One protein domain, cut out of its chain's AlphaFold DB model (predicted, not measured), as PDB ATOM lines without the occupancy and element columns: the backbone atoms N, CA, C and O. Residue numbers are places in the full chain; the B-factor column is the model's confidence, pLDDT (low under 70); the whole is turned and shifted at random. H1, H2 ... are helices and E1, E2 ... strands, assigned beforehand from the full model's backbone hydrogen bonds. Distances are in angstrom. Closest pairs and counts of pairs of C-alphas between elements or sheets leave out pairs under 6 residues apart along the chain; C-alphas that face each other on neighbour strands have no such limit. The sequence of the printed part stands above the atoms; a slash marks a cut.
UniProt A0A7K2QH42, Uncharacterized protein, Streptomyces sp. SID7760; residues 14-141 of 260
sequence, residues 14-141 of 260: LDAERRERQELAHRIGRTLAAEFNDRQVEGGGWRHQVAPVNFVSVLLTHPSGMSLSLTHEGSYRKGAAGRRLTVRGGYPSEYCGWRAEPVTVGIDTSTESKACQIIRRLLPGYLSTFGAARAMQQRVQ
ATOM      1  N   LEU A  14      18.471 -51.156  18.047       87.62
ATOM      2  CA  LEU A  14      17.627 -50.273  17.236       87.62
ATOM      3  C   LEU A  14      18.197 -48.851  17.172       87.62
ATOM      4  O   LEU A  14      18.180 -48.237  16.104       87.62
ATOM      5  N   ASP A  15      18.748 -48.358  18.279       89.44
ATOM      6  CA  ASP A  15      19.384 -47.042  18.338       89.44
ATOM      7  C   ASP A  15      20.698 -46.999  17.548       89.44
ATOM      8  O   ASP A  15      20.973 -46.017  16.854       89.44
ATOM      9  N   ALA A  16      21.505 -48.064  17.594       88.94
ATOM     10  CA  ALA A  16      22.686 -48.203  16.742       88.94
ATOM     11  C   ALA A  16      22.308 -48.211  15.250       88.94
ATOM     12  O   ALA A  16      22.816 -47.391  14.487       88.94
ATOM     13  N   GLU A  17      21.343 -49.043  14.848       88.06
ATOM     14  CA  GLU A  17      20.862 -49.102  13.462       88.06
ATOM     15  C   GLU A  17      20.283 -47.757  12.989       88.06
ATOM     16  O   GLU A  17      20.456 -47.362  11.833       88.06
ATOM     17  N   ARG A  18      19.585 -47.027  13.869       88.12
ATOM     18  CA  ARG A  18      19.065 -45.690  13.561       88.12
ATOM     19  C   ARG A  18      20.199 -44.687  13.342       88.12
ATOM     20  O   ARG A  18      20.133 -43.935  12.370       88.12
ATOM     21  N   ARG A  19      21.232 -44.694  14.193       90.00
ATOM     22  CA  ARG A  19      22.418 -43.831  14.037       90.00
ATOM     23  C   ARG A  19      23.153 -44.114  12.733       90.00
ATOM     24  O   ARG A  19      23.389 -43.184  11.970       90.00
ATOM     25  N   GLU A  20      23.399 -45.383  12.409       90.06
ATOM     26  CA  GLU A  20      24.037 -45.772  11.143       90.06
ATOM     27  C   GLU A  20      23.256 -45.264   9.919       90.06
ATOM     28  O   GLU A  20      23.838 -44.737   8.966       90.06
ATOM     29  N   ARG A  21      21.918 -45.363   9.944       89.94
ATOM     30  CA  ARG A  21      21.060 -44.841   8.865       89.94
ATOM     31  C   ARG A  21      21.122 -43.321   8.763       89.94
ATOM     32  O   ARG A  21      21.157 -42.798   7.649       89.94
ATOM     33  N   GLN A  22      21.142 -42.615   9.892       91.44
ATOM     34  CA  GLN A  22      21.275 -41.157   9.920       91.44
ATOM     35  C   GLN A  22      22.641 -40.707   9.396       91.44
ATOM     36  O   GLN A  22      22.708 -39.805   8.563       91.44
ATOM     37  N   GLU A  23      23.727 -41.365   9.800       93.44
ATOM     38  CA  GLU A  23      25.075 -41.088   9.298       93.44
ATOM     39  C   GLU A  23      25.195 -41.357   7.796       93.44
ATOM     40  O   GLU A  23      25.793 -40.567   7.059       93.44
ATOM     41  N   LEU A  24      24.598 -42.452   7.314       92.81
ATOM     42  CA  LEU A  24      24.524 -42.755   5.888       92.81
ATOM     43  C   LEU A  24      23.750 -41.667   5.130       92.81
ATOM     44  O   LEU A  24      24.235 -41.180   4.107       92.81
ATOM     45  N   ALA A  25      22.593 -41.243   5.644       94.44
ATOM     46  CA  ALA A  25      21.799 -40.163   5.063       94.44
ATOM     47  C   ALA A  25      22.584 -38.839   5.026       94.44
ATOM     48  O   ALA A  25      22.647 -38.194   3.978       94.44
ATOM     49  N   HIS A  26      23.261 -38.469   6.116       96.06
ATOM     50  CA  HIS A  26      24.116 -37.280   6.167       96.06
ATOM     51  C   HIS A  26      25.259 -37.343   5.158       96.06
ATOM     52  O   HIS A  26      25.559 -36.352   4.494       96.06
ATOM     53  N   ARG A  27      25.910 -38.500   5.026       96.56
ATOM     54  CA  ARG A  27      26.998 -38.701   4.064       96.56
ATOM     55  C   ARG A  27      26.504 -38.517   2.634       96.56
ATOM     56  O   ARG A  27      27.069 -37.696   1.924       96.56
ATOM     57  N   ILE A  28      25.433 -39.220   2.255       96.00
ATOM     58  CA  ILE A  28      24.826 -39.133   0.920       96.00
ATOM     59  C   ILE A  28      24.389 -37.698   0.626       96.00
ATOM     60  O   ILE A  28      24.713 -37.167  -0.430       96.00
ATOM     61  N   GLY A  29      23.664 -37.066   1.551       97.19
ATOM     62  CA  GLY A  29      23.156 -35.712   1.356       97.19
ATOM     63  C   GLY A  29      24.269 -34.688   1.194       97.19
ATOM     64  O   GLY A  29      24.230 -33.888   0.264       97.19
ATOM     65  N   ARG A  30      25.290 -34.748   2.049       98.12
ATOM     66  CA  ARG A  30      26.432 -33.835   1.996       98.12
ATOM     67  C   ARG A  30      27.234 -33.980   0.709       98.12
ATOM     68  O   ARG A  30      27.511 -32.965   0.079       98.12
ATOM     69  N   THR A  31      27.604 -35.201   0.318       98.06
ATOM     70  CA  THR A  31      28.416 -35.398  -0.893       98.06
ATOM     71  C   THR A  31      27.626 -35.061  -2.150       98.06
ATOM     72  O   THR A  31      28.175 -34.451  -3.056       98.06
ATOM     73  N   LEU A  32      26.334 -35.394  -2.199       98.06
ATOM     74  CA  LEU A  32      25.500 -35.093  -3.357       98.06
ATOM     75  C   LEU A  32      25.211 -33.591  -3.492       98.06
ATOM     76  O   LEU A  32      25.229 -33.076  -4.605       98.06
ATOM     77  N   ALA A  33      24.991 -32.880  -2.381       98.31
ATOM     78  CA  ALA A  33      24.861 -31.424  -2.393       98.31
ATOM     79  C   ALA A  33      26.154 -30.745  -2.874       98.31
ATOM     80  O   ALA A  33      26.086 -29.844  -3.703       98.31
ATOM     81  N   ALA A  34      27.319 -31.202  -2.396       98.44
ATOM     82  CA  ALA A  34      28.614 -30.712  -2.865       98.44
ATOM     83  C   ALA A  34      28.790 -30.947  -4.374       98.44
ATOM     84  O   ALA A  34      29.022 -29.997  -5.105       98.44
ATOM     85  N   GLU A  35      28.531 -32.164  -4.856       98.44
ATOM     86  CA  GLU A  35      28.624 -32.505  -6.282       98.44
ATOM     87  C   GLU A  35      27.696 -31.643  -7.162       98.44
ATOM     88  O   GLU A  35      28.062 -31.244  -8.266       98.44
ATOM     89  N   PHE A  36      26.485 -31.335  -6.688       98.44
ATOM     90  CA  PHE A  36      25.557 -30.452  -7.405       98.44
ATOM     91  C   PHE A  36      26.076 -29.013  -7.458       98.44
ATOM     92  O   PHE A  36      25.921 -28.345  -8.480       98.44
ATOM     93  N   ASN A  37      26.696 -28.547  -6.372       98.38
ATOM     94  CA  ASN A  37      27.294 -27.218  -6.293       98.38
ATOM     95  C   ASN A  37      28.529 -27.104  -7.190       98.38
ATOM     96  O   ASN A  37      28.640 -26.133  -7.935       98.38
ATOM     97  N   ASP A  38      29.398 -28.111  -7.192       98.25
ATOM     98  CA  ASP A  38      30.603 -28.147  -8.025       98.25
ATOM     99  C   ASP A  38      30.245 -28.120  -9.518       98.25
ATOM    100  O   ASP A  38      30.875 -27.422 -10.310       98.25
ATOM    101  N   ARG A  39      29.161 -28.804  -9.901       97.81
ATOM    102  CA  ARG A  39      28.619 -28.815 -11.271       97.81
ATOM    103  C   ARG A  39      27.762 -27.601 -11.631       97.81
ATOM    104  O   ARG A  39      27.244 -27.561 -12.745       97.81
ATOM    105  N   GLN A  40      27.561 -26.660 -10.708       97.69
ATOM    106  CA  GLN A  40      26.683 -25.499 -10.896       97.69
ATOM    107  C   GLN A  40      25.262 -25.885 -11.342       97.69
ATOM    108  O   GLN A  40      24.638 -25.194 -12.148       97.69
ATOM    109  N   VAL A  41      24.729 -26.995 -10.818       97.12
ATOM    110  CA  VAL A  41      23.362 -27.439 -11.122       97.12
ATOM    111  C   VAL A  41      22.390 -26.350 -10.686       97.12
ATOM    112  O   VAL A  41      22.263 -26.084  -9.489       97.12
ATOM    113  N   GLU A  42      21.719 -25.730 -11.659       96.12
ATOM    114  CA  GLU A  42      20.799 -24.603 -11.453       96.12
ATOM    115  C   GLU A  42      21.445 -23.395 -10.742       96.12
ATOM    116  O   GLU A  42      20.772 -22.631 -10.052       96.12
ATOM    117  N   GLY A  43      22.762 -23.219 -10.909       95.94
ATOM    118  CA  GLY A  43      23.540 -22.150 -10.273       95.94
ATOM    119  C   GLY A  43      24.074 -22.478  -8.872       95.94
ATOM    120  O   GLY A  43      24.665 -21.614  -8.229       95.94
ATOM    121  N   GLY A  44      23.900 -23.716  -8.391       95.44
ATOM    122  CA  GLY A  44      24.467 -24.182  -7.122       95.44
ATOM    123  C   GLY A  44      23.744 -23.671  -5.865       95.44
ATOM    124  O   GLY A  44      22.609 -23.219  -5.894       95.44
ATOM    125  N   GLY A  45      24.382 -23.790  -4.699       97.19
ATOM    126  CA  GLY A  45      23.781 -23.424  -3.407       97.19
ATOM    127  C   GLY A  45      22.878 -24.496  -2.785       97.19
ATOM    128  O   GLY A  45      22.194 -24.226  -1.795       97.19
ATOM    129  N   TRP A  46      22.897 -25.718  -3.320       98.31
ATOM    130  CA  TRP A  46      22.215 -26.877  -2.763       98.31
ATOM    131  C   TRP A  46      22.707 -27.185  -1.349       98.31
ATOM    132  O   TRP A  46      23.909 -27.238  -1.069       98.31
ATOM    133  N   ARG A  47      21.751 -27.425  -0.454       98.06
ATOM    134  CA  ARG A  47      21.961 -27.850   0.934       98.06
ATOM    135  C   ARG A  47      21.254 -29.177   1.160       98.06
ATOM    136  O   ARG A  47      20.349 -29.531   0.413       98.06
ATOM    137  N   HIS A  48      21.659 -29.907   2.193       97.56
ATOM    138  CA  HIS A  48      21.002 -31.152   2.578       97.56
ATOM    139  C   HIS A  48      20.426 -31.050   3.988       97.56
ATOM    140  O   HIS A  48      20.996 -30.399   4.863       97.56
ATOM    141  N   GLN A  49      19.321 -31.746   4.203       96.38
ATOM    142  CA  GLN A  49      18.707 -31.977   5.498       96.38
ATOM    143  C   GLN A  49      18.352 -33.459   5.602       96.38
ATOM    144  O   GLN A  49      17.872 -34.064   4.644       96.38
ATOM    145  N   VAL A  50      18.595 -34.056   6.764       93.62
ATOM    146  CA  VAL A  50      18.207 -35.441   7.045       93.62
ATOM    147  C   VAL A  50      16.888 -35.425   7.804       93.62
ATOM    148  O   VAL A  50      16.741 -34.678   8.774       93.62
ATOM    149  N   ALA A  51      15.919 -36.223   7.360       84.62
ATOM    150  CA  ALA A  51      14.654 -36.355   8.075       84.62
ATOM    151  C   ALA A  51      14.820 -37.310   9.276       84.62
ATOM    152  O   ALA A  51      15.492 -38.338   9.142       84.62
ATOM    153  N   PRO A  52      14.196 -37.030  10.437       77.44
ATOM    154  CA  PRO A  52      14.301 -37.864  11.636       77.44
ATOM    155  C   PRO A  52      13.401 -39.112  11.540       77.44
ATOM    156  O   PRO A  52      12.505 -39.324  12.353       77.44
ATOM    157  N   VAL A  53      13.614 -39.940  10.518       80.88
ATOM    158  CA  VAL A  53      12.815 -41.141  10.224       80.88
ATOM    159  C   VAL A  53      13.643 -42.419  10.383       80.88
ATOM    160  O   VAL A  53      14.867 -42.390  10.464       80.88
ATOM    161  N   ASN A  54      12.976 -43.576  10.454       79.44
ATOM    162  CA  ASN A  54      13.623 -44.875  10.715       79.44
ATOM    163  C   ASN A  54      14.344 -45.490   9.499       79.44
ATOM    164  O   ASN A  54      14.870 -46.602   9.592       79.44
ATOM    165  N   PHE A  55      14.363 -44.784   8.371       82.62
ATOM    166  CA  PHE A  55      14.979 -45.175   7.105       82.62
ATOM    167  C   PHE A  55      15.883 -44.050   6.585       82.62
ATOM    168  O   PHE A  55      15.845 -42.931   7.091       82.62
ATOM    169  N   VAL A  56      16.711 -44.329   5.577       88.25
ATOM    170  CA  VAL A  56      17.545 -43.281   4.966       88.25
ATOM    171  C   VAL A  56      16.628 -42.322   4.211       88.25
ATOM    172  O   VAL A  56      16.001 -42.707   3.223       88.25
ATOM    173  N   SER A  57      16.555 -41.074   4.668       93.81
ATOM    174  CA  SER A  57      15.796 -40.014   4.012       93.81
ATOM    175  C   SER A  57      16.576 -38.707   4.039       93.81
ATOM    176  O   SER A  57      16.959 -38.209   5.100       93.81
ATOM    177  N   VAL A  58      16.828 -38.175   2.850       96.62
ATOM    178  CA  VAL A  58      17.573 -36.941   2.622       96.62
ATOM    179  C   VAL A  58      16.701 -36.009   1.803       96.62
ATOM    180  O   VAL A  58      16.164 -36.399   0.770       96.62
ATOM    181  N   LEU A  59      16.600 -34.764   2.237       97.25
ATOM    182  CA  LEU A  59      16.041 -33.674   1.462       97.25
ATOM    183  C   LEU A  59      17.191 -32.783   0.997       97.25
ATOM    184  O   LEU A  59      17.934 -32.255   1.821       97.25
ATOM    185  N   LEU A  60      17.344 -32.617  -0.311       98.06
ATOM    186  CA  LEU A  60      18.175 -31.568  -0.883       98.06
ATOM    187  C   LEU A  60      17.307 -30.344  -1.142       98.06
ATOM    188  O   LEU A  60      16.233 -30.482  -1.723       98.06
ATOM    189  N   THR A  61      17.758 -29.165  -0.732       97.88
ATOM    190  CA  THR A  61      17.043 -27.898  -0.916       97.88
ATOM    191  C   THR A  61      17.920 -26.891  -1.641       97.88
ATOM    192  O   THR A  61      19.124 -26.804  -1.399       97.88
ATOM    193  N   HIS A  62      17.307 -26.129  -2.538       97.62
ATOM    194  CA  HIS A  62      17.951 -25.084  -3.320       97.62
ATOM    195  C   HIS A  62      17.402 -23.704  -2.916       97.62
ATOM    196  O   HIS A  62      16.212 -23.604  -2.598       97.62
ATOM    197  N   PRO A  63      18.196 -22.616  -2.981       96.12
ATOM    198  CA  PRO A  63      17.740 -21.270  -2.619       96.12
ATOM    199  C   PRO A  63      16.539 -20.761  -3.426       96.12
ATOM    200  O   PRO A  63      15.764 -19.949  -2.931       96.12
ATOM    201  N   SER A  64      16.335 -21.260  -4.650       93.06
ATOM    202  CA  SER A  64      15.160 -20.913  -5.467       93.06
ATOM    203  C   SER A  64      13.844 -21.552  -4.989       93.06
ATOM    204  O   SER A  64      12.792 -21.273  -5.568       93.06
ATOM    205  N   GLY A  65      13.891 -22.417  -3.970       93.56
ATOM    206  CA  GLY A  65      12.749 -23.179  -3.461       93.56
ATOM    207  C   GLY A  65      12.602 -24.578  -4.065       93.56
ATOM    208  O   GLY A  65      11.707 -25.319  -3.661       93.56
ATOM    209  N   MET A  66      13.469 -24.971  -5.006       96.25
ATOM    210  CA  MET A  66      13.507 -26.357  -5.480       96.25
ATOM    211  C   MET A  66      13.951 -27.300  -4.367       96.25
ATOM    212  O   MET A  66      14.743 -26.943  -3.491       96.25
ATOM    213  N   SER A  67      13.478 -28.538  -4.429       97.25
ATOM    214  CA  SER A  67      13.950 -29.586  -3.538       97.25
ATOM    215  C   SER A  67      13.896 -30.962  -4.182       97.25
ATOM    216  O   SER A  67      13.090 -31.216  -5.073       97.25
ATOM    217  N   LEU A  68      14.765 -31.860  -3.727       97.81
ATOM    218  CA  LEU A  68      14.779 -33.265  -4.119       97.81
ATOM    219  C   LEU A  68      14.723 -34.126  -2.860       97.81
ATOM    220  O   LEU A  68      15.554 -33.979  -1.968       97.81
ATOM    221  N   SER A  69      13.771 -35.048  -2.791       96.94
ATOM    222  CA  SER A  69      13.701 -36.047  -1.727       96.94
ATOM    223  C   SER A  69      14.348 -37.342  -2.200       96.94
ATOM    224  O   SER A  69      13.938 -37.904  -3.215       96.94
ATOM    225  N   LEU A  70      15.341 -37.823  -1.460       96.75
ATOM    226  CA  LEU A  70      15.959 -39.129  -1.629       96.75
ATOM    227  C   LEU A  70      15.523 -40.009  -0.471       96.75
ATOM    228  O   LEU A  70      15.858 -39.740   0.680       96.75
ATOM    229  N   THR A  71      14.792 -41.072  -0.774       94.31
ATOM    230  CA  THR A  71      14.262 -41.979   0.241       94.31
ATOM    231  C   THR A  71      14.635 -43.416  -0.080       94.31
ATOM    232  O   THR A  71      14.457 -43.895  -1.199       94.31
ATOM    233  N   HIS A  72      15.141 -44.121   0.923       91.12
ATOM    234  CA  HIS A  72      15.258 -45.570   0.914       91.12
ATOM    235  C   HIS A  72      13.981 -46.160   1.508       91.12
ATOM    236  O   HIS A  72      13.789 -46.137   2.717       91.12
ATOM    237  N   GLU A  73      13.097 -46.699   0.669       75.25
ATOM    238  CA  GLU A  73      11.794 -47.241   1.097       75.25
ATOM    239  C   GLU A  73      11.884 -48.599   1.832       75.25
ATOM    240  O   GLU A  73      10.880 -49.283   2.008       75.25
ATOM    241  N   GLY A  74      13.065 -48.984   2.321       66.19
ATOM    242  CA  GLY A  74      13.211 -50.053   3.302       66.19
ATOM    243  C   GLY A  74      13.663 -51.418   2.777       66.19
ATOM    244  O   GLY A  74      13.785 -51.695   1.584       66.19
ATOM    245  N   SER A  75      13.959 -52.267   3.761       56.16
ATOM    246  CA  SER A  75      14.807 -53.466   3.737       56.16
ATOM    247  C   SER A  75      14.148 -54.756   3.239       56.16
ATOM    248  O   SER A  75      14.815 -55.788   3.171       56.16
ATOM    249  N   TYR A  76      12.853 -54.734   2.903       63.78
ATOM    250  CA  TYR A  76      12.129 -55.932   2.454       63.78
ATOM    251  C   TYR A  76      12.526 -56.366   1.037       63.78
ATOM    252  O   TYR A  76      12.387 -57.536   0.677       63.78
ATOM    253  N   ARG A  77      13.058 -55.444   0.226       62.81
ATOM    254  CA  ARG A  77      13.620 -55.772  -1.086       62.81
ATOM    255  C   ARG A  77      15.016 -56.357  -0.890       62.81
ATOM    256  O   ARG A  77      15.900 -55.699  -0.353       62.81
ATOM    257  N   LYS A  78      15.220 -57.599  -1.328       72.12
ATOM    258  CA  LYS A  78      16.526 -58.275  -1.275       72.12
ATOM    259  C   LYS A  78      17.381 -57.920  -2.499       72.12
ATOM    260  O   LYS A  78      16.868 -57.504  -3.538       72.12
ATOM    261  N   GLY A  79      18.696 -58.101  -2.377       76.69
ATOM    262  CA  GLY A  79      19.646 -57.921  -3.479       76.69
ATOM    263  C   GLY A  79      19.751 -56.474  -3.977       76.69
ATOM    264  O   GLY A  79      19.606 -55.524  -3.208       76.69
ATOM    265  N   ALA A  80      20.003 -56.299  -5.276       74.88
ATOM    266  CA  ALA A  80      20.243 -54.987  -5.885       74.88
ATOM    267  C   ALA A  80      19.070 -54.003  -5.719       74.88
ATOM    268  O   ALA A  80      19.289 -52.801  -5.594       74.88
ATOM    269  N   ALA A  81      17.826 -54.492  -5.671       72.50
ATOM    270  CA  ALA A  81      16.641 -53.655  -5.481       72.50
ATOM    271  C   ALA A  81      16.561 -53.037  -4.072       72.50
ATOM    272  O   ALA A  81      16.022 -51.943  -3.921       72.50
ATOM    273  N   GLY A  82      17.124 -53.710  -3.063       80.81
ATOM    274  CA  GLY A  82      17.210 -53.219  -1.685       80.81
ATOM    275  C   GLY A  82      18.276 -52.152  -1.461       80.81
ATOM    276  O   GLY A  82      18.282 -51.512  -0.416       80.81
ATOM    277  N   ARG A  83      19.165 -51.935  -2.436       87.12
ATOM    278  CA  ARG A  83      20.293 -50.994  -2.353       87.12
ATOM    279  C   ARG A  83      20.069 -49.765  -3.238       87.12
ATOM    280  O   ARG A  83      20.999 -49.283  -3.881       87.12
ATOM    281  N   ARG A  84      18.826 -49.274  -3.327       91.00
ATOM    282  CA  ARG A  84      18.447 -48.124  -4.171       91.00
ATOM    283  C   ARG A  84      17.751 -47.031  -3.368       91.00
ATOM    284  O   ARG A  84      16.939 -47.321  -2.497       91.00
ATOM    285  N   LEU A  85      18.039 -45.784  -3.714       93.38
ATOM    286  CA  LEU A  85      17.297 -44.603  -3.286       93.38
ATOM    287  C   LEU A  85      16.283 -44.250  -4.368       93.38
ATOM    288  O   LEU A  85      16.645 -44.167  -5.544       93.38
ATOM    289  N   THR A  86      15.045 -43.999  -3.967       95.62
ATOM    290  CA  THR A  86      14.042 -43.336  -4.799       95.62
ATOM    291  C   THR A  86      14.246 -41.832  -4.676       95.62
ATOM    292  O   THR A  86      14.237 -41.303  -3.567       95.62
ATOM    293  N   VAL A  87      14.433 -41.150  -5.802       97.44
ATOM    294  CA  VAL A  87      14.618 -39.698  -5.882       97.44
ATOM    295  C   VAL A  87      13.373 -39.077  -6.502       97.44
ATOM    296  O   VAL A  87      12.947 -39.483  -7.585       97.44
ATOM    297  N   ARG A  88      12.788 -38.098  -5.813       97.50
ATOM    298  CA  ARG A  88      11.570 -37.386  -6.217       97.50
ATOM    299  C   ARG A  88      11.809 -35.880  -6.177       97.50
ATOM    300  O   ARG A  88      12.483 -35.400  -5.270       97.50
ATOM    301  N   GLY A  89      11.221 -35.142  -7.113       96.81
ATOM    302  CA  GLY A  89      11.128 -33.685  -7.010       96.81
ATOM    303  C   GLY A  89      10.167 -33.276  -5.893       96.81
ATOM    304  O   GLY A  89       9.119 -33.900  -5.716       96.81
ATOM    305  N   GLY A  90      10.525 -32.250  -5.130       95.56
ATOM    306  CA  GLY A  90       9.652 -31.614  -4.154       95.56
ATOM    307  C   GLY A  90       8.892 -30.450  -4.783       95.56
ATOM    308  O   GLY A  90       9.460 -29.647  -5.526       95.56
ATOM    309  N   TYR A  91       7.599 -30.372  -4.487       94.75
ATOM    310  CA  TYR A  91       6.692 -29.346  -4.996       94.75
ATOM    311  C   TYR A  91       6.023 -28.627  -3.821       94.75
ATOM    312  O   TYR A  91       5.866 -29.246  -2.763       94.75
ATOM    313  N   PRO A  92       5.606 -27.359  -3.992       91.94
ATOM    314  CA  PRO A  92       4.722 -26.686  -3.048       91.94
ATOM    315  C   PRO A  92       3.506 -27.548  -2.692       91.94
ATOM    316  O   PRO A  92       2.987 -28.274  -3.546       91.94
ATOM    317  N   SER A  93       3.047 -27.463  -1.444       87.62
ATOM    318  CA  SER A  93       1.905 -28.234  -0.924       87.62
ATOM    319  C   SER A  93       0.630 -28.025  -1.734       87.62
ATOM    320  O   SER A  93      -0.190 -28.931  -1.845       87.62
ATOM    321  N   GLU A  94       0.487 -26.842  -2.323       87.50
ATOM    322  CA  GLU A  94      -0.676 -26.417  -3.095       87.50
ATOM    323  C   GLU A  94      -0.709 -27.053  -4.493       87.50
ATOM    324  O   GLU A  94      -1.742 -27.025  -5.159       87.50
ATOM    325  N   TYR A  95       0.407 -27.624  -4.959       92.25
ATOM    326  CA  TYR A  95       0.512 -28.137  -6.317       92.25
ATOM    327  C   TYR A  95      -0.133 -29.521  -6.482       92.25
ATOM    328  O   TYR A  95       0.375 -30.544  -5.999       92.25
ATOM    329  N   CYS A  96      -1.223 -29.557  -7.253       88.50
ATOM    330  CA  CYS A  96      -1.992 -30.761  -7.584       88.50
ATOM    331  C   CYS A  96      -1.831 -31.245  -9.041       88.50
ATOM    332  O   CYS A  96      -2.518 -32.179  -9.448       88.50
ATOM    333  N   GLY A  97      -0.946 -30.626  -9.830       91.31
ATOM    334  CA  GLY A  97      -0.728 -30.990 -11.232       91.31
ATOM    335  C   GLY A  97       0.177 -32.211 -11.441       91.31
ATOM    336  O   GLY A  97       0.627 -32.860 -10.492       91.31
ATOM    337  N   TRP A  98       0.455 -32.507 -12.716       92.44
ATOM    338  CA  TRP A  98       1.340 -33.599 -13.124       92.44
ATOM    339  C   TRP A  98       2.744 -33.427 -12.542       92.44
ATOM    340  O   TRP A  98       3.323 -32.352 -12.638       92.44
ATOM    341  N   ARG A  99       3.317 -34.487 -11.968       94.75
ATOM    342  CA  ARG A  99       4.645 -34.458 -11.339       94.75
ATOM    343  C   ARG A  99       5.642 -35.244 -12.178       94.75
ATOM    344  O   ARG A  99       5.296 -36.259 -12.766       94.75
ATOM    345  N   ALA A 100       6.894 -34.800 -12.183       95.88
ATOM    346  CA  ALA A 100       7.985 -35.566 -12.772       95.88
ATOM    347  C   ALA A 100       8.087 -36.967 -12.153       95.88
ATOM    348  O   ALA A 100       8.030 -37.119 -10.927       95.88
ATOM    349  N   GLU A 101       8.281 -37.962 -13.015       96.00
ATOM    350  CA  GLU A 101       8.398 -39.357 -12.612       96.00
ATOM    351  C   GLU A 101       9.613 -39.573 -11.697       96.00
ATOM    352  O   GLU A 101      10.723 -39.130 -12.020       96.00
ATOM    353  N   PRO A 102       9.445 -40.262 -10.555       96.38
ATOM    354  CA  PRO A 102      10.556 -40.623  -9.692       96.38
ATOM    355  C   PRO A 102      11.616 -41.453 -10.418       96.38
ATOM    356  O   PRO A 102      11.315 -42.359 -11.194       96.38
ATOM    357  N   VAL A 103      12.880 -41.225 -10.074       96.94
ATOM    358  CA  VAL A 103      13.996 -42.054 -10.551       96.94
ATOM    359  C   VAL A 103      14.600 -42.832  -9.395       96.94
ATOM    360  O   VAL A 103      14.420 -42.490  -8.230       96.94
ATOM    361  N   THR A 104      15.351 -43.885  -9.700       95.25
ATOM    362  CA  THR A 104      16.080 -44.643  -8.679       95.25
ATOM    363  C   THR A 104      17.570 -44.662  -8.969       95.25
ATOM    364  O   THR A 104      17.977 -44.931 -10.103       95.25
ATOM    365  N   VAL A 105      18.375 -44.444  -7.929       95.38
ATOM    366  CA  VAL A 105      19.846 -44.488  -7.968       95.38
ATOM    367  C   VAL A 105      20.369 -45.500  -6.951       95.38
ATOM    368  O   VAL A 105      19.727 -45.739  -5.932       95.38
ATOM    369  N   GLY A 106      21.509 -46.134  -7.220       93.25
ATOM    370  CA  GLY A 106      22.114 -47.083  -6.278       93.25
ATOM    371  C   GLY A 106      22.701 -46.375  -5.055       93.25
ATOM    372  O   GLY A 106      23.252 -45.287  -5.191       93.25
ATOM    373  N   ILE A 107      22.618 -46.984  -3.870       92.00
ATOM    374  CA  ILE A 107      23.242 -46.464  -2.640       92.00
ATOM    375  C   ILE A 107      24.769 -46.532  -2.747       92.00
ATOM    376  O   ILE A 107      25.447 -45.574  -2.385       92.00
ATOM    377  N   ASP A 108      25.306 -47.590  -3.349       91.12
ATOM    378  CA  ASP A 108      26.751 -47.876  -3.350       91.12
ATOM    379  C   ASP A 108      27.502 -47.362  -4.580       91.12
ATOM    380  O   ASP A 108      28.712 -47.518  -4.683       91.12
ATOM    381  N   THR A 109      26.800 -46.753  -5.538       93.19
ATOM    382  CA  THR A 109      27.455 -46.120  -6.691       93.19
ATOM    383  C   THR A 109      28.273 -44.895  -6.264       93.19
ATOM    384  O   THR A 109      28.065 -44.341  -5.183       93.19
ATOM    385  N   SER A 110      29.177 -44.404  -7.112       96.38
ATOM    386  CA  SER A 110      29.859 -43.137  -6.820       96.38
ATOM    387  C   SER A 110      28.856 -41.978  -6.701       96.38
ATOM    388  O   SER A 110      27.780 -42.000  -7.314       96.38
ATOM    389  N   THR A 111      29.201 -40.962  -5.903       96.62
ATOM    390  CA  THR A 111      28.423 -39.713  -5.800       96.62
ATOM    391  C   THR A 111      28.243 -39.078  -7.176       96.62
ATOM    392  O   THR A 111      27.123 -38.742  -7.550       96.62
ATOM    393  N   GLU A 112      29.320 -39.039  -7.958       97.62
ATOM    394  CA  GLU A 112      29.335 -38.555  -9.334       97.62
ATOM    395  C   GLU A 112      28.272 -39.249 -10.206       97.62
ATOM    396  O   GLU A 112      27.432 -38.610 -10.841       97.62
ATOM    397  N   SER A 113      28.233 -40.586 -10.171       97.44
ATOM    398  CA  SER A 113      27.261 -41.372 -10.934       97.44
ATOM    399  C   SER A 113      25.826 -41.123 -10.468       97.44
ATOM    400  O   SER A 113      24.919 -41.029 -11.301       97.44
ATOM    401  N   LYS A 114      25.595 -40.990  -9.151       97.06
ATOM    402  CA  LYS A 114      24.272 -40.616  -8.618       97.06
ATOM    403  C   LYS A 114      23.841 -39.259  -9.164       97.06
ATOM    404  O   LYS A 114      22.717 -39.147  -9.647       97.06
ATOM    405  N   ALA A 115      24.726 -38.262  -9.117       98.12
ATOM    406  CA  ALA A 115      24.430 -36.921  -9.597       98.12
ATOM    407  C   ALA A 115      24.107 -36.913 -11.089       98.12
ATOM    408  O   ALA A 115      23.030 -36.457 -11.466       98.12
ATOM    409  N   CYS A 116      24.954 -37.523 -11.923       98.12
ATOM    410  CA  CYS A 116      24.705 -37.672 -13.358       98.12
ATOM    411  C   CYS A 116      23.342 -38.312 -13.655       98.12
ATOM    412  O   CYS A 116      22.616 -37.852 -14.535       98.12
ATOM    413  N   GLN A 117      22.964 -39.363 -12.922       98.06
ATOM    414  CA  GLN A 117      21.669 -40.020 -13.114       98.06
ATOM    415  C   GLN A 117      20.493 -39.115 -12.743       98.06
ATOM    416  O   GLN A 117      19.510 -39.086 -13.481       98.06
ATOM    417  N   ILE A 118      20.581 -38.381 -11.632       98.19
ATOM    418  CA  ILE A 118      19.526 -37.455 -11.203       98.19
ATOM    419  C   ILE A 118      19.399 -36.303 -12.204       98.19
ATOM    420  O   ILE A 118      18.296 -36.021 -12.672       98.19
ATOM    421  N   ILE A 119      20.526 -35.703 -12.592       98.12
ATOM    422  CA  ILE A 119      20.581 -34.598 -13.552       98.12
ATOM    423  C   ILE A 119      20.012 -35.021 -14.903       98.12
ATOM    424  O   ILE A 119      19.215 -34.302 -15.483       98.12
ATOM    425  N   ARG A 120      20.366 -36.207 -15.402       98.19
ATOM    426  CA  ARG A 120      19.913 -36.657 -16.722       98.19
ATOM    427  C   ARG A 120      18.460 -37.126 -16.736       98.19
ATOM    428  O   ARG A 120      17.783 -36.954 -17.743       98.19
ATOM    429  N   ARG A 121      18.003 -37.802 -15.677       98.25
ATOM    430  CA  ARG A 121      16.738 -38.561 -15.703       98.25
ATOM    431  C   ARG A 121      15.591 -37.881 -14.964       98.25
ATOM    432  O   ARG A 121      14.450 -38.136 -15.322       98.25
ATOM    433  N   LEU A 122      15.875 -37.078 -13.936       97.94
ATOM    434  CA  LEU A 122      14.844 -36.432 -13.117       97.94
ATOM    435  C   LEU A 122      14.753 -34.934 -13.386       97.94
ATOM    436  O   LEU A 122      13.647 -34.434 -13.580       97.94
ATOM    437  N   LEU A 123      15.889 -34.222 -13.385       97.12
ATOM    438  CA  LEU A 123      15.875 -32.756 -13.441       97.12
ATOM    439  C   LEU A 123      15.109 -32.182 -14.642       97.12
ATOM    440  O   LEU A 123      14.322 -31.277 -14.401       97.12
ATOM    441  N   PRO A 124      15.211 -32.697 -15.883       97.00
ATOM    442  CA  PRO A 124      14.505 -32.101 -17.014       97.00
ATOM    443  C   PRO A 124      12.985 -32.106 -16.818       97.00
ATOM    444  O   PRO A 124      12.328 -31.077 -16.961       97.00
ATOM    445  N   GLY A 125      12.431 -33.251 -16.404       96.00
ATOM    446  CA  GLY A 125      11.010 -33.360 -16.084       96.00
ATOM    447  C   GLY A 125      10.642 -32.510 -14.871       96.00
ATOM    448  O   GLY A 125       9.648 -31.789 -14.907       96.00
ATOM    449  N   TYR A 126      11.462 -32.528 -13.818       97.50
ATOM    450  CA  TYR A 126      11.206 -31.742 -12.614       97.50
ATOM    451  C   TYR A 126      11.157 -30.239 -12.900       97.50
ATOM    452  O   TYR A 126      10.196 -29.582 -12.506       97.50
ATOM    453  N   LEU A 127      12.135 -29.709 -13.634       95.75
ATOM    454  CA  LEU A 127      12.228 -28.294 -13.993       95.75
ATOM    455  C   LEU A 127      11.056 -27.854 -14.876       95.75
ATOM    456  O   LEU A 127      10.489 -26.789 -14.631       95.75
ATOM    457  N   SER A 128      10.631 -28.701 -15.824       94.00
ATOM    458  CA  SER A 128       9.459 -28.424 -16.669       94.00
ATOM    459  C   SER A 128       8.166 -28.244 -15.863       94.00
ATOM    460  O   SER A 128       7.340 -27.394 -16.188       94.00
ATOM    461  N   THR A 129       8.018 -28.984 -14.762       94.81
ATOM    462  CA  THR A 129       6.851 -28.909 -13.875       94.81
ATOM    463  C   THR A 129       6.990 -27.819 -12.808       94.81
ATOM    464  O   THR A 129       6.004 -27.189 -12.413       94.81
ATOM    465  N   PHE A 130       8.205 -27.591 -12.308       95.00
ATOM    466  CA  PHE A 130       8.453 -26.741 -11.146       95.00
ATOM    467  C   PHE A 130       8.031 -25.285 -11.377       95.00
ATOM    468  O   PHE A 130       7.480 -24.661 -10.470       95.00
ATOM    469  N   GLY A 131       8.205 -24.761 -12.596       91.69
ATOM    470  CA  GLY A 131       7.742 -23.416 -12.954       91.69
ATOM    471  C   GLY A 131       6.233 -23.233 -12.749       91.69
ATOM    472  O   GLY A 131       5.808 -22.287 -12.083       91.69
ATOM    473  N   ALA A 132       5.424 -24.178 -13.235       92.25
ATOM    474  CA  ALA A 132       3.971 -24.159 -13.051       92.25
ATOM    475  C   ALA A 132       3.580 -24.310 -11.572       92.25
ATOM    476  O   ALA A 132       2.692 -23.609 -11.084       92.25
ATOM    477  N   ALA A 133       4.280 -25.179 -10.839       94.31
ATOM    478  CA  ALA A 133       4.051 -25.362  -9.412       94.31
ATOM    479  C   ALA A 133       4.331 -24.081  -8.606       94.31
ATOM    480  O   ALA A 133       3.568 -23.732  -7.705       94.31
ATOM    481  N   ARG A 134       5.383 -23.340  -8.971       93.31
ATOM    482  CA  ARG A 134       5.726 -22.054  -8.351       93.31
ATOM    483  C   ARG A 134       4.704 -20.966  -8.671       93.31
ATOM    484  O   ARG A 134       4.312 -20.235  -7.767       93.31
ATOM    485  N   ALA A 135       4.247 -20.880  -9.919       92.19
ATOM    486  CA  ALA A 135       3.203 -19.934 -10.311       92.19
ATOM    487  C   ALA A 135       1.895 -20.191  -9.540       92.19
ATOM    488  O   ALA A 135       1.275 -19.259  -9.029       92.19
ATOM    489  N   MET A 136       1.515 -21.463  -9.374       93.38
ATOM    490  CA  MET A 136       0.354 -21.842  -8.568       93.38
ATOM    491  C   MET A 136       0.520 -21.440  -7.099       93.38
ATOM    492  O   MET A 136      -0.392 -20.858  -6.517       93.38
ATOM    493  N   GLN A 137       1.692 -21.688  -6.507       93.44
ATOM    494  CA  GLN A 137       1.979 -21.271  -5.136       93.44
ATOM    495  C   GLN A 137       1.871 -19.748  -4.962       93.44
ATOM    496  O   GLN A 137       1.267 -19.286  -3.996       93.44
ATOM    497  N   GLN A 138       2.430 -18.965  -5.891       92.19
ATOM    498  CA  GLN A 138       2.341 -17.500  -5.863       92.19
ATOM    499  C   GLN A 138       0.887 -17.032  -5.909       92.19
ATOM    500  O   GLN A 138       0.474 -16.249  -5.055       92.19
ATOM    501  N   ARG A 139       0.089 -17.594  -6.823       92.00
ATOM    502  CA  ARG A 139      -1.342 -17.303  -6.922       92.00
ATOM    503  C   ARG A 139      -2.077 -17.608  -5.614       92.00
ATOM    504  O   ARG A 139      -2.774 -16.745  -5.092       92.00
ATOM    505  N   VAL A 140      -1.867 -18.785  -5.021       90.81
ATOM    506  CA  VAL A 140      -2.515 -19.151  -3.747       90.81
ATOM    507  C   VAL A 140      -2.093 -18.219  -2.604       90.81
ATOM    508  O   VAL A 140      -2.915 -17.875  -1.750       90.81
ATOM    509  N   GLN A 141      -0.835 -17.769  -2.574       91.25
ATOM    510  CA  GLN A 141      -0.371 -16.787  -1.589       91.25
ATOM    511  C   GLN A 141      -1.042 -15.422  -1.776       91.25
ATOM    512  O   GLN A 141      -1.434 -14.796  -0.790       91.25
TER     513      GLN A 141
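Overview. This is residues 14 to 141 of the 260 residues of an uncharacterized protein of Streptomyces sp. SID7760 (UniProt A0A7K2QH42). One strongly twisted antiparallel sheet of five strands makes a wall, with helices H1, H3 and H4 over one face and no named helix over the other. The long H1 runs along E1 and E2, H3 lies slantwise over E4 and E5, and H4 runs along E4, while the small H2 grazes the sheet. You have 128 printed residues, with four named helices and five named strands in the order H1 E1 E2 E3 H2 E4 E5 H3 H4, and the sheet's order is E1 E2 E3 E4 E5. The class is mixed, helices and strands; the whole is compact, with a radius of gyration of the C-alphas of 14.9 A, and elongated, spanning 45 by 28 by 23 A.

Along the chain. Find C-alpha 14 at (17.627, -50.273, 17.236); from there H1, residues 14 to 38, runs 36.0 A to C-alpha 38 at (30.603, -28.147, -8.025). Next come E1, residues 47 to 50, E2, residues 57 to 61, and E3, residues 67 to 71, a meander, each strand the antiparallel neighbour of the one before. H2, residues 79 to 83, leads directly into E4, residues 84 to 90, 18.7 A long. E5 is residues 103 to 106, H3 is residues 111 to 121, 15.4 A long, and H4, residues 123 to 141, runs 25.7 A to C-alpha 141 at (-0.371, -16.787, -1.589).

Arrangement. Start at edge strand E1: N 49 and O 59 of E2 are 2.8 A apart. Across E2 and E3, N 58 and O 70 are 2.8 A apart; across E3 and E4, N 88 and O 69, 2.8 A; across E4 and edge strand E5, N 87 and O 103, 2.8 A. H1 is on the sheet at a height of 6.4 A, its closest C-alphas to E1 being those of Gly 29 and His 48, 5.2 A. H3, at 9.1 A on the same face, touches residues 28 to 36 of H1; the closest C-alphas are those of Leu 32 and Thr 111, 6.0 A, at a steep tilt of 69 degrees, only just short of about perpendicular. H4, also on that face, has a kink of 30 degrees near residue 130; its closest C-alphas to E4 are those of Tyr 126 and Gly 89, 5.9 A. H1 and H4 are apart. In H1 and H3 every O i to N i+4 pair is within hydrogen-bond range; in H4 13 of 15 are, and in H2 0 of 1, with 2 of 2 O i to N i+3 pairs.

Size, cuts and confidence. The two C-alphas farthest apart, those of Gly 79 and Arg 139, are 45.8 A apart. The printed part has no cut, and its one long link is residues 91 to 102. Mean pLDDT of the printed part is 92.3; look for values under 70 at residues 74 to 77.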